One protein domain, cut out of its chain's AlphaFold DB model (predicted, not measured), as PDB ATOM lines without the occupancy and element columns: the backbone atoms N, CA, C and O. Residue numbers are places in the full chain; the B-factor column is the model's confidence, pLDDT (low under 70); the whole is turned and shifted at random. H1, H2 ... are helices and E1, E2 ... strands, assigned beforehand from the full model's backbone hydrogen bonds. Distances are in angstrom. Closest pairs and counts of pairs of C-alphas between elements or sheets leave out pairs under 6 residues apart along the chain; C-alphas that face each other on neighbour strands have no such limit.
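AT A GLANCE: This is residues 25 to 90 of the 222 residues of the protein "DUF4368 domain-containing protein" of Oscillibacter sp. 1-3 (UniProt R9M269). A long helix, H1, and a short one, H2, stand near each other, joined by a looping link, and a thin hairpin of strands E1 and E2 extends from H2 away from H1, lengthened by the loop at its tip. The 66 printed residues hold H1, H2, E1 and E2 in that order; the two-stranded sheet is antiparallel and the class mixed. The whole is flat, 47 by 37 by 15 A, and only just loose, close to extended, with a radius of gyration of the C-alphas of 15.9 A.

HOW THE PARTS SIT: H1, residues 25 to 45, is near H2, residues 54 to 60, with 6 pairs of C-alphas within 10 A. H1 is apart from E1, residues 61 to 66, and from E2, residues 80 to 84. E1 and E2 form an antiparallel hairpin at 166 degrees; N 65 and O 81 are within hydrogen-bond range at 2.8 A. In H1 and H2 every O i to N i+4 pair is within range.

IN THESE COORDINATES: H1 spans 30.5 A from C-alpha 25 at (332.690, 473.302, 450.735), H2 10.1 A, E1 13.6 A, and E2 12.9 A to C-alpha 84 at (347.582, 458.574, 453.603).

THE WHOLE: The printed part has no cut. E1 to E2 is a long link. Thirteen residues are under pLDDT 70, among them 47 to 50.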
ATOM      1  N   ALA A  25     333.068 474.674 450.443       81.56
ATOM      2  CA  ALA A  25     332.690 473.302 450.735       81.56
ATOM      3  C   ALA A  25     332.661 472.457 449.453       81.56
ATOM      4  O   ALA A  25     333.271 471.389 449.424       81.56
ATOM      5  N   LEU A  26     332.033 472.939 448.376       82.00
ATOM      6  CA  LEU A  26     331.969 472.229 447.093       82.00
ATOM      7  C   LEU A  26     333.357 472.002 446.489       82.00
ATOM      8  O   LEU A  26     333.677 470.878 446.117       82.00
ATOM      9  N   THR A  27     334.210 473.026 446.477       79.00
ATOM     10  CA  THR A  27     335.591 472.896 445.982       79.00
ATOM     11  C   THR A  27     336.409 471.906 446.811       79.00
ATOM     12  O   THR A  27     337.162 471.112 446.246       79.00
ATOM     13  N   SER A  28     336.225 471.873 448.135       75.38
ATOM     14  CA  SER A  28     336.859 470.854 448.980       75.38
ATOM     15  C   SER A  28     336.357 469.439 448.658       75.38
ATOM     16  O   SER A  28     337.148 468.499 448.607       75.38
ATOM     17  N   PHE A  29     335.061 469.278 448.369       71.88
ATOM     18  CA  PHE A  29     334.475 467.999 447.970       71.88
ATOM     19  C   PHE A  29     334.990 467.532 446.606       71.88
ATOM     20  O   PHE A  29     335.382 466.375 446.489       71.88
ATOM     21  N   GLU A  30     335.055 468.414 445.609       74.12
ATOM     22  CA  GLU A  30     335.584 468.103 444.274       74.12
ATOM     23  C   GLU A  30     337.064 467.701 444.327       74.12
ATOM     24  O   GLU A  30     337.482 466.720 443.706       74.12
ATOM     25  N   GLN A  31     337.867 468.409 445.127       72.31
ATOM     26  CA  GLN A  31     339.262 468.037 445.368       72.31
ATOM     27  C   GLN A  31     339.359 466.662 446.031       72.31
ATOM     28  O   GLN A  31     340.165 465.832 445.611       72.31
ATOM     29  N   ASN A  32     338.506 466.379 447.017       68.06
ATOM     30  CA  ASN A  32     338.465 465.078 447.678       68.06
ATOM     31  C   ASN A  32     338.047 463.953 446.717       68.06
ATOM     32  O   ASN A  32     338.653 462.884 446.757       68.06
ATOM     33  N   THR A  33     337.087 464.175 445.812       71.06
ATOM     34  CA  THR A  33     336.690 463.162 444.817       71.06
ATOM     35  C   THR A  33     337.810 462.864 443.823       71.06
ATOM     36  O   THR A  33     338.117 461.696 443.586       71.06
ATOM     37  N   VAL A  34     338.497 463.896 443.319       73.19
ATOM     38  CA  VAL A  34     339.650 463.732 442.413       73.19
ATOM     39  C   VAL A  34     340.806 463.013 443.118       73.19
ATOM     40  O   VAL A  34     341.472 462.152 442.537       73.19
ATOM     41  N   ASN A  35     341.027 463.318 444.397       71.44
ATOM     42  CA  ASN A  35     342.047 462.664 445.214       71.44
ATOM     43  C   ASN A  35     341.742 461.173 445.436       71.44
ATOM     44  O   ASN A  35     342.655 460.349 445.351       71.44
ATOM     45  N   VAL A  36     340.474 460.805 445.653       72.12
ATOM     46  CA  VAL A  36     340.046 459.404 445.800       72.12
ATOM     47  C   VAL A  36     340.217 458.624 444.496       72.12
ATOM     48  O   VAL A  36     340.729 457.505 444.521       72.12
ATOM     49  N   GLU A  37     339.850 459.198 443.350       77.69
ATOM     50  CA  GLU A  37     340.036 458.545 442.046       77.69
ATOM     51  C   GLU A  37     341.514 458.286 441.743       77.69
ATOM     52  O   GLU A  37     341.886 457.183 441.333       77.69
ATOM     53  N   ARG A  38     342.377 459.271 442.021       77.06
ATOM     54  CA  ARG A  38     343.829 459.139 441.854       77.06
ATOM     55  C   ARG A  38     344.421 458.087 442.791       77.06
ATOM     56  O   ARG A  38     345.282 457.317 442.372       77.06
ATOM     57  N   PHE A  39     343.938 458.015 444.031       76.19
ATOM     58  CA  PHE A  39     344.323 456.963 444.968       76.19
ATOM     59  C   PHE A  39     343.897 455.580 444.482       76.19
ATOM     60  O   PHE A  39     344.693 454.652 444.533       76.19
ATOM     61  N   LEU A  40     342.665 455.428 443.990       76.44
ATOM     62  CA  LEU A  40     342.169 454.154 443.471       76.44
ATOM     63  C   LEU A  40     342.939 453.705 442.224       76.44
ATOM     64  O   LEU A  40     343.166 452.508 442.062       76.44
ATOM     65  N   ALA A  41     343.345 454.639 441.362       79.69
ATOM     66  CA  ALA A  41     344.188 454.341 440.207       79.69
ATOM     67  C   ALA A  41     345.565 453.811 440.640       79.69
ATOM     68  O   ALA A  41     345.957 452.731 440.203       79.69
ATOM     69  N   LEU A  42     346.235 454.505 441.567       76.44
ATOM     70  CA  LEU A  42     347.517 454.066 442.126       76.44
ATOM     71  C   LEU A  42     347.379 452.732 442.873       76.44
ATOM     72  O   LEU A  42     348.166 451.816 442.671       76.44
ATOM     73  N   ALA A  43     346.354 452.579 443.712       74.62
ATOM     74  CA  ALA A  43     346.132 451.356 444.476       74.62
ATOM     75  C   ALA A  43     345.929 450.143 443.559       74.62
ATOM     76  O   ALA A  43     346.464 449.084 443.854       74.62
ATOM     77  N   LYS A  44     345.214 450.297 442.436       75.56
ATOM     78  CA  LYS A  44     345.030 449.234 441.432       75.56
ATOM     79  C   LYS A  44     346.307 448.886 440.670       75.56
ATOM     80  O   LYS A  44     346.476 447.739 440.279       75.56
ATOM     81  N   GLU A  45     347.182 449.855 440.432       75.69
ATOM     82  CA  GLU A  45     348.477 449.609 439.789       75.69
ATOM     83  C   GLU A  45     349.414 448.808 440.708       75.69
ATOM     84  O   GLU A  45     350.193 447.974 440.250       75.69
ATOM     85  N   TYR A  46     349.255 448.993 442.020       70.94
ATOM     86  CA  TYR A  46     350.037 448.342 443.064       70.94
ATOM     87  C   TYR A  46     349.216 447.333 443.899       70.94
ATOM     88  O   TYR A  46     349.532 447.110 445.061       70.94
ATOM     89  N   THR A  47     348.166 446.689 443.366       65.00
ATOM     90  CA  THR A  47     347.410 445.670 444.139       65.00
ATOM     91  C   THR A  47     348.170 444.354 444.335       65.00
ATOM     92  O   THR A  47     347.898 443.659 445.307       65.00
ATOM     93  N   ASP A  48     349.142 444.044 443.467       62.72
ATOM     94  CA  ASP A  48     349.928 442.797 443.488       62.72
ATOM     95  C   ASP A  48     351.448 443.073 443.529       62.72
ATOM     96  O   ASP A  48     352.208 442.584 442.690       62.72
ATOM     97  N   PHE A  49     351.938 443.873 444.485       66.38
ATOM     98  CA  PHE A  49     353.390 443.952 444.717       66.38
ATOM     99  C   PHE A  49     353.861 442.804 445.618       66.38
ATOM    100  O   PHE A  49     353.348 442.577 446.712       66.38
ATOM    101  N   SER A  50     354.897 442.098 445.175       68.19
ATOM    102  CA  SER A  50     355.623 441.116 445.984       68.19
ATOM    103  C   SER A  50     356.582 441.770 446.986       68.19
ATOM    104  O   SER A  50     356.895 441.167 448.010       68.19
ATOM    105  N   GLU A  51     357.022 443.008 446.727       74.94
ATOM    106  CA  GLU A  51     357.954 443.751 447.581       74.94
ATOM    107  C   GLU A  51     357.480 445.191 447.820       74.94
ATOM    108  O   GLU A  51     357.238 445.960 446.889       74.94
ATOM    109  N   LEU A  52     357.373 445.567 449.097       73.94
ATOM    110  CA  LEU A  52     357.012 446.917 449.529       73.94
ATOM    111  C   LEU A  52     358.269 447.804 449.494       73.94
ATOM    112  O   LEU A  52     359.083 447.781 450.418       73.94
ATOM    113  N   THR A  53     358.457 448.567 448.420       79.62
ATOM    114  CA  THR A  53     359.628 449.447 448.268       79.62
ATOM    115  C   THR A  53     359.387 450.834 448.879       79.62
ATOM    116  O   THR A  53     358.286 451.377 448.843       79.62
ATOM    117  N   THR A  54     360.437 451.446 449.439       80.62
ATOM    118  CA  THR A  54     360.416 452.806 450.014       80.62
ATOM    119  C   THR A  54     359.773 453.881 449.119       80.62
ATOM    120  O   THR A  54     358.992 454.669 449.655       80.62
ATOM    121  N   PRO A  55     360.038 453.946 447.792       80.69
ATOM    122  CA  PRO A  55     359.348 454.883 446.902       80.69
ATOM    123  C   PRO A  55     357.825 454.720 446.932       80.69
ATOM    124  O   PRO A  55     357.129 455.714 447.120       80.69
ATOM    125  N   ILE A  56     357.309 453.485 446.887       77.69
ATOM    126  CA  ILE A  56     355.865 453.206 446.965       77.69
ATOM    127  C   ILE A  56     355.294 453.745 448.284       77.69
ATOM    128  O   ILE A  56     354.307 454.475 448.295       77.69
ATOM    129  N   ILE A  57     355.951 453.472 449.414       80.19
ATOM    130  CA  ILE A  57     355.505 453.978 450.724       80.19
ATOM    131  C   ILE A  57     355.463 455.510 450.730       80.19
ATOM    132  O   ILE A  57     354.497 456.096 451.211       80.19
ATOM    133  N   SER A  58     356.488 456.159 450.176       81.25
ATOM    134  CA  SER A  58     356.568 457.622 450.117       81.25
ATOM    135  C   SER A  58     355.511 458.250 449.209       81.25
ATOM    136  O   SER A  58     355.156 459.412 449.401       81.25
ATOM    137  N   GLU A  59     354.995 457.508 448.229       80.56
ATOM    138  CA  GLU A  59     353.912 457.954 447.356       80.56
ATOM    139  C   GLU A  59     352.553 457.880 448.054       80.56
ATOM    140  O   GLU A  59     351.775 458.829 447.951       80.56
ATOM    141  N   PHE A  60     352.298 456.817 448.820       77.12
ATOM    142  CA  PHE A  60     351.015 456.588 449.491       77.12
ATOM    143  C   PHE A  60     350.882 457.286 450.852       77.12
ATOM    144  O   PHE A  60     349.799 457.773 451.199       77.12
ATOM    145  N   VAL A  61     351.961 457.340 451.631       83.19
ATOM    146  CA  VAL A  61     351.960 457.836 453.012       83.19
ATOM    147  C   VAL A  61     352.386 459.303 453.048       83.19
ATOM    148  O   VAL A  61     353.419 459.679 452.502       83.19
ATOM    149  N   ASP A  62     351.579 460.137 453.700       84.19
ATOM    150  CA  ASP A  62     351.879 461.546 453.968       84.19
ATOM    151  C   ASP A  62     352.770 461.680 455.209       84.19
ATOM    152  O   ASP A  62     353.889 462.188 455.157       84.19
ATOM    153  N   LYS A  63     352.292 461.148 456.340       85.81
ATOM    154  CA  LYS A  63     353.017 461.167 457.613       85.81
ATOM    155  C   LYS A  63     352.687 459.955 458.472       85.81
ATOM    156  O   LYS A  63     351.578 459.423 458.438       85.81
ATOM    157  N   ILE A  64     353.650 459.561 459.297       85.56
ATOM    158  CA  ILE A  64     353.513 458.488 460.283       85.56
ATOM    159  C   ILE A  64     353.715 459.110 461.661       85.56
ATOM    160  O   ILE A  64     354.779 459.659 461.945       85.56
ATOM    161  N   ILE A  65     352.694 459.045 462.512       87.19
ATOM    162  CA  ILE A  65     352.768 459.519 463.893       87.19
ATOM    163  C   ILE A  65     352.993 458.312 464.793       87.19
ATOM    164  O   ILE A  65     352.121 457.458 464.951       87.19
ATOM    165  N   VAL A  66     354.178 458.256 465.390       87.94
ATOM    166  CA  VAL A  66     354.551 457.218 466.347       87.94
ATOM    167  C   VAL A  66     354.347 457.765 467.752       87.94
ATOM    168  O   VAL A  66     354.997 458.730 468.154       87.94
ATOM    169  N   HIS A  67     353.431 457.159 468.501       86.69
ATOM    170  CA  HIS A  67     353.159 457.556 469.877       86.69
ATOM    171  C   HIS A  67     354.202 456.972 470.834       86.69
ATOM    172  O   HIS A  67     354.894 455.991 470.529       86.69
ATOM    173  N   ALA A  68     354.315 457.581 472.015       84.88
ATOM    174  CA  ALA A  68     355.161 457.058 473.079       84.88
ATOM    175  C   ALA A  68     354.707 455.638 473.481       84.88
ATOM    176  O   ALA A  68     353.504 455.368 473.503       84.88
ATOM    177  N   PRO A  69     355.643 454.724 473.791       79.38
ATOM    178  CA  PRO A  69     355.301 453.362 474.177       79.38
ATOM    179  C   PRO A  69     354.593 453.347 475.534       79.38
ATOM    180  O   PRO A  69     355.090 453.908 476.513       79.38
ATOM    181  N   GLU A  70     353.461 452.652 475.611       73.56
ATOM    182  CA  GLU A  70     352.744 452.445 476.866       73.56
ATOM    183  C   GLU A  70     353.241 451.151 477.525       73.56
ATOM    184  O   GLU A  70     353.273 450.088 476.903       73.56
ATOM    185  N   LYS A  71     353.689 451.223 478.784       66.12
ATOM    186  CA  LYS A  71     354.134 450.032 479.520       66.12
ATOM    187  C   LYS A  71     352.930 449.305 480.107       66.12
ATOM    188  O   LYS A  71     352.459 449.674 481.180       66.12
ATOM    189  N   VAL A  72     352.497 448.232 479.448       58.16
ATOM    190  CA  VAL A  72     351.472 447.319 479.970       58.16
ATOM    191  C   VAL A  72     352.101 445.948 480.234       58.16
ATOM    192  O   VAL A  72     352.350 445.154 479.331       58.16
ATOM    193  N   ASP A  73     352.368 445.648 481.506       70.19
ATOM    194  CA  ASP A  73     352.948 444.377 481.972       70.19
ATOM    195  C   ASP A  73     354.282 443.973 481.285       70.19
ATOM    196  O   ASP A  73     355.358 444.316 481.776       70.19
ATOM    197  N   ARG A  74     354.225 443.180 480.201       61.94
ATOM    198  CA  ARG A  74     355.375 442.588 479.475       61.94
ATOM    199  C   ARG A  74     355.437 442.969 477.997       61.94
ATOM    200  O   ARG A  74     356.492 442.787 477.398       61.94
ATOM    201  N   ASP A  75     354.339 443.472 477.445       50.50
ATOM    202  CA  ASP A  75     354.267 443.942 476.069       50.50
ATOM    203  C   ASP A  75     354.182 445.471 476.118       50.50
ATOM    204  O   ASP A  75     353.370 446.043 476.842       50.50
ATOM    205  N   THR A  76     355.050 446.154 475.381       70.62
ATOM    206  CA  THR A  76     354.974 447.608 475.184       70.62
ATOM    207  C   THR A  76     354.338 447.871 473.825       70.62
ATOM    208  O   THR A  76     355.082 448.004 472.847       70.62
ATOM    209  N   PRO A  77     352.992 447.883 473.708       74.62
ATOM    210  CA  PRO A  77     352.354 448.240 472.454       74.62
ATOM    211  C   PRO A  77     352.720 449.684 472.105       74.62
ATOM    212  O   PRO A  77     352.548 450.606 472.905       74.62
ATOM    213  N   GLN A  78     353.255 449.876 470.902       77.19
ATOM    214  CA  GLN A  78     353.513 451.196 470.350       77.19
ATOM    215  C   GLN A  78     352.401 451.522 469.364       77.19
ATOM    216  O   GLN A  78     352.233 450.840 468.354       77.19
ATOM    217  N   LYS A  79     351.616 452.552 469.673       79.75
ATOM    218  CA  LYS A  79     350.568 453.015 468.769       79.75
ATOM    219  C   LYS A  79     351.208 453.786 467.614       79.75
ATOM    220  O   LYS A  79     352.000 454.702 467.842       79.75
ATOM    221  N   VAL A  80     350.851 453.420 466.387       82.88
ATOM    222  CA  VAL A  80     351.301 454.084 465.158       82.88
ATOM    223  C   VAL A  80     350.066 454.506 464.375       82.88
ATOM    224  O   VAL A  80     349.256 453.659 464.010       82.88
ATOM    225  N   ASP A  81     349.926 455.806 464.125       82.19
ATOM    226  CA  ASP A  81     348.877 456.355 463.267       82.19
ATOM    227  C   ASP A  81     349.490 456.698 461.896       82.19
ATOM    228  O   ASP A  81     350.438 457.484 461.814       82.19
ATOM    229  N   ILE A  82     348.955 456.121 460.817       83.19
ATOM    230  CA  ILE A  82     349.429 456.338 459.441       83.19
ATOM    231  C   ILE A  82     348.436 457.247 458.710       83.19
ATOM    232  O   ILE A  82     347.240 456.958 458.652       83.19
ATOM    233  N   TYR A  83     348.934 458.349 458.147       81.88
ATOM    234  CA  TYR A  83     348.157 459.274 457.323       81.88
ATOM    235  C   TYR A  83     348.487 459.040 455.853       81.88
ATOM    236  O   TYR A  83     349.648 459.127 455.456       81.88
ATOM    237  N   LEU A  84     347.469 458.764 455.047       81.00
ATOM    238  CA  LEU A  84     347.582 458.574 453.603       81.00
ATOM    239  C   LEU A  84     347.308 459.902 452.888       81.00
ATOM    240  O   LEU A  84     346.360 460.601 453.248       81.00
ATOM    241  N   LYS A  85     348.085 460.231 451.846       75.88
ATOM    242  CA  LYS A  85     348.015 461.542 451.155       75.88
ATOM    243  C   LYS A  85     346.633 461.906 450.608       75.88
ATOM    244  O   LYS A  85     346.319 463.083 450.490       75.88
ATOM    245  N   PHE A  86     345.818 460.909 450.275       68.88
ATOM    246  CA  PHE A  86     344.556 461.107 449.557       68.88
ATOM    247  C   PHE A  86     343.299 460.819 450.393       68.88
ATOM    248  O   PHE A  86     342.202 461.151 449.961       68.88
ATOM    249  N   ILE A  87     343.443 460.196 451.570       69.56
ATOM    250  CA  ILE A  87     342.319 459.741 452.419       69.56
ATOM    251  C   ILE A  87     342.449 460.271 453.864       69.56
ATOM    252  O   ILE A  87     341.482 460.277 454.622       69.56
ATOM    253  N   GLY A  88     343.623 460.778 454.261       71.25
ATOM    254  CA  GLY A  88     343.870 461.244 455.624       71.25
ATOM    255  C   GLY A  88     344.152 460.087 456.586       71.25
ATOM    256  O   GLY A  88     344.908 459.172 456.255       71.25
ATOM    257  N   ARG A  89     343.605 460.141 457.808       69.88
ATOM    258  CA  ARG A  89     343.807 459.099 458.828       69.88
ATOM    259  C   ARG A  89     343.077 457.825 458.406       69.88
ATOM    260  O   ARG A  89     341.853 457.823 458.324       69.88
ATOM    261  N   PHE A  90     343.824 456.750 458.181       69.00
ATOM    262  CA  PHE A  90     343.244 455.439 457.918       69.00
ATOM    263  C   PHE A  90     343.235 454.615 459.203       69.00
ATOM    264  O   PHE A  90     344.290 454.229 459.709       69.00
TER     265      PHE A  90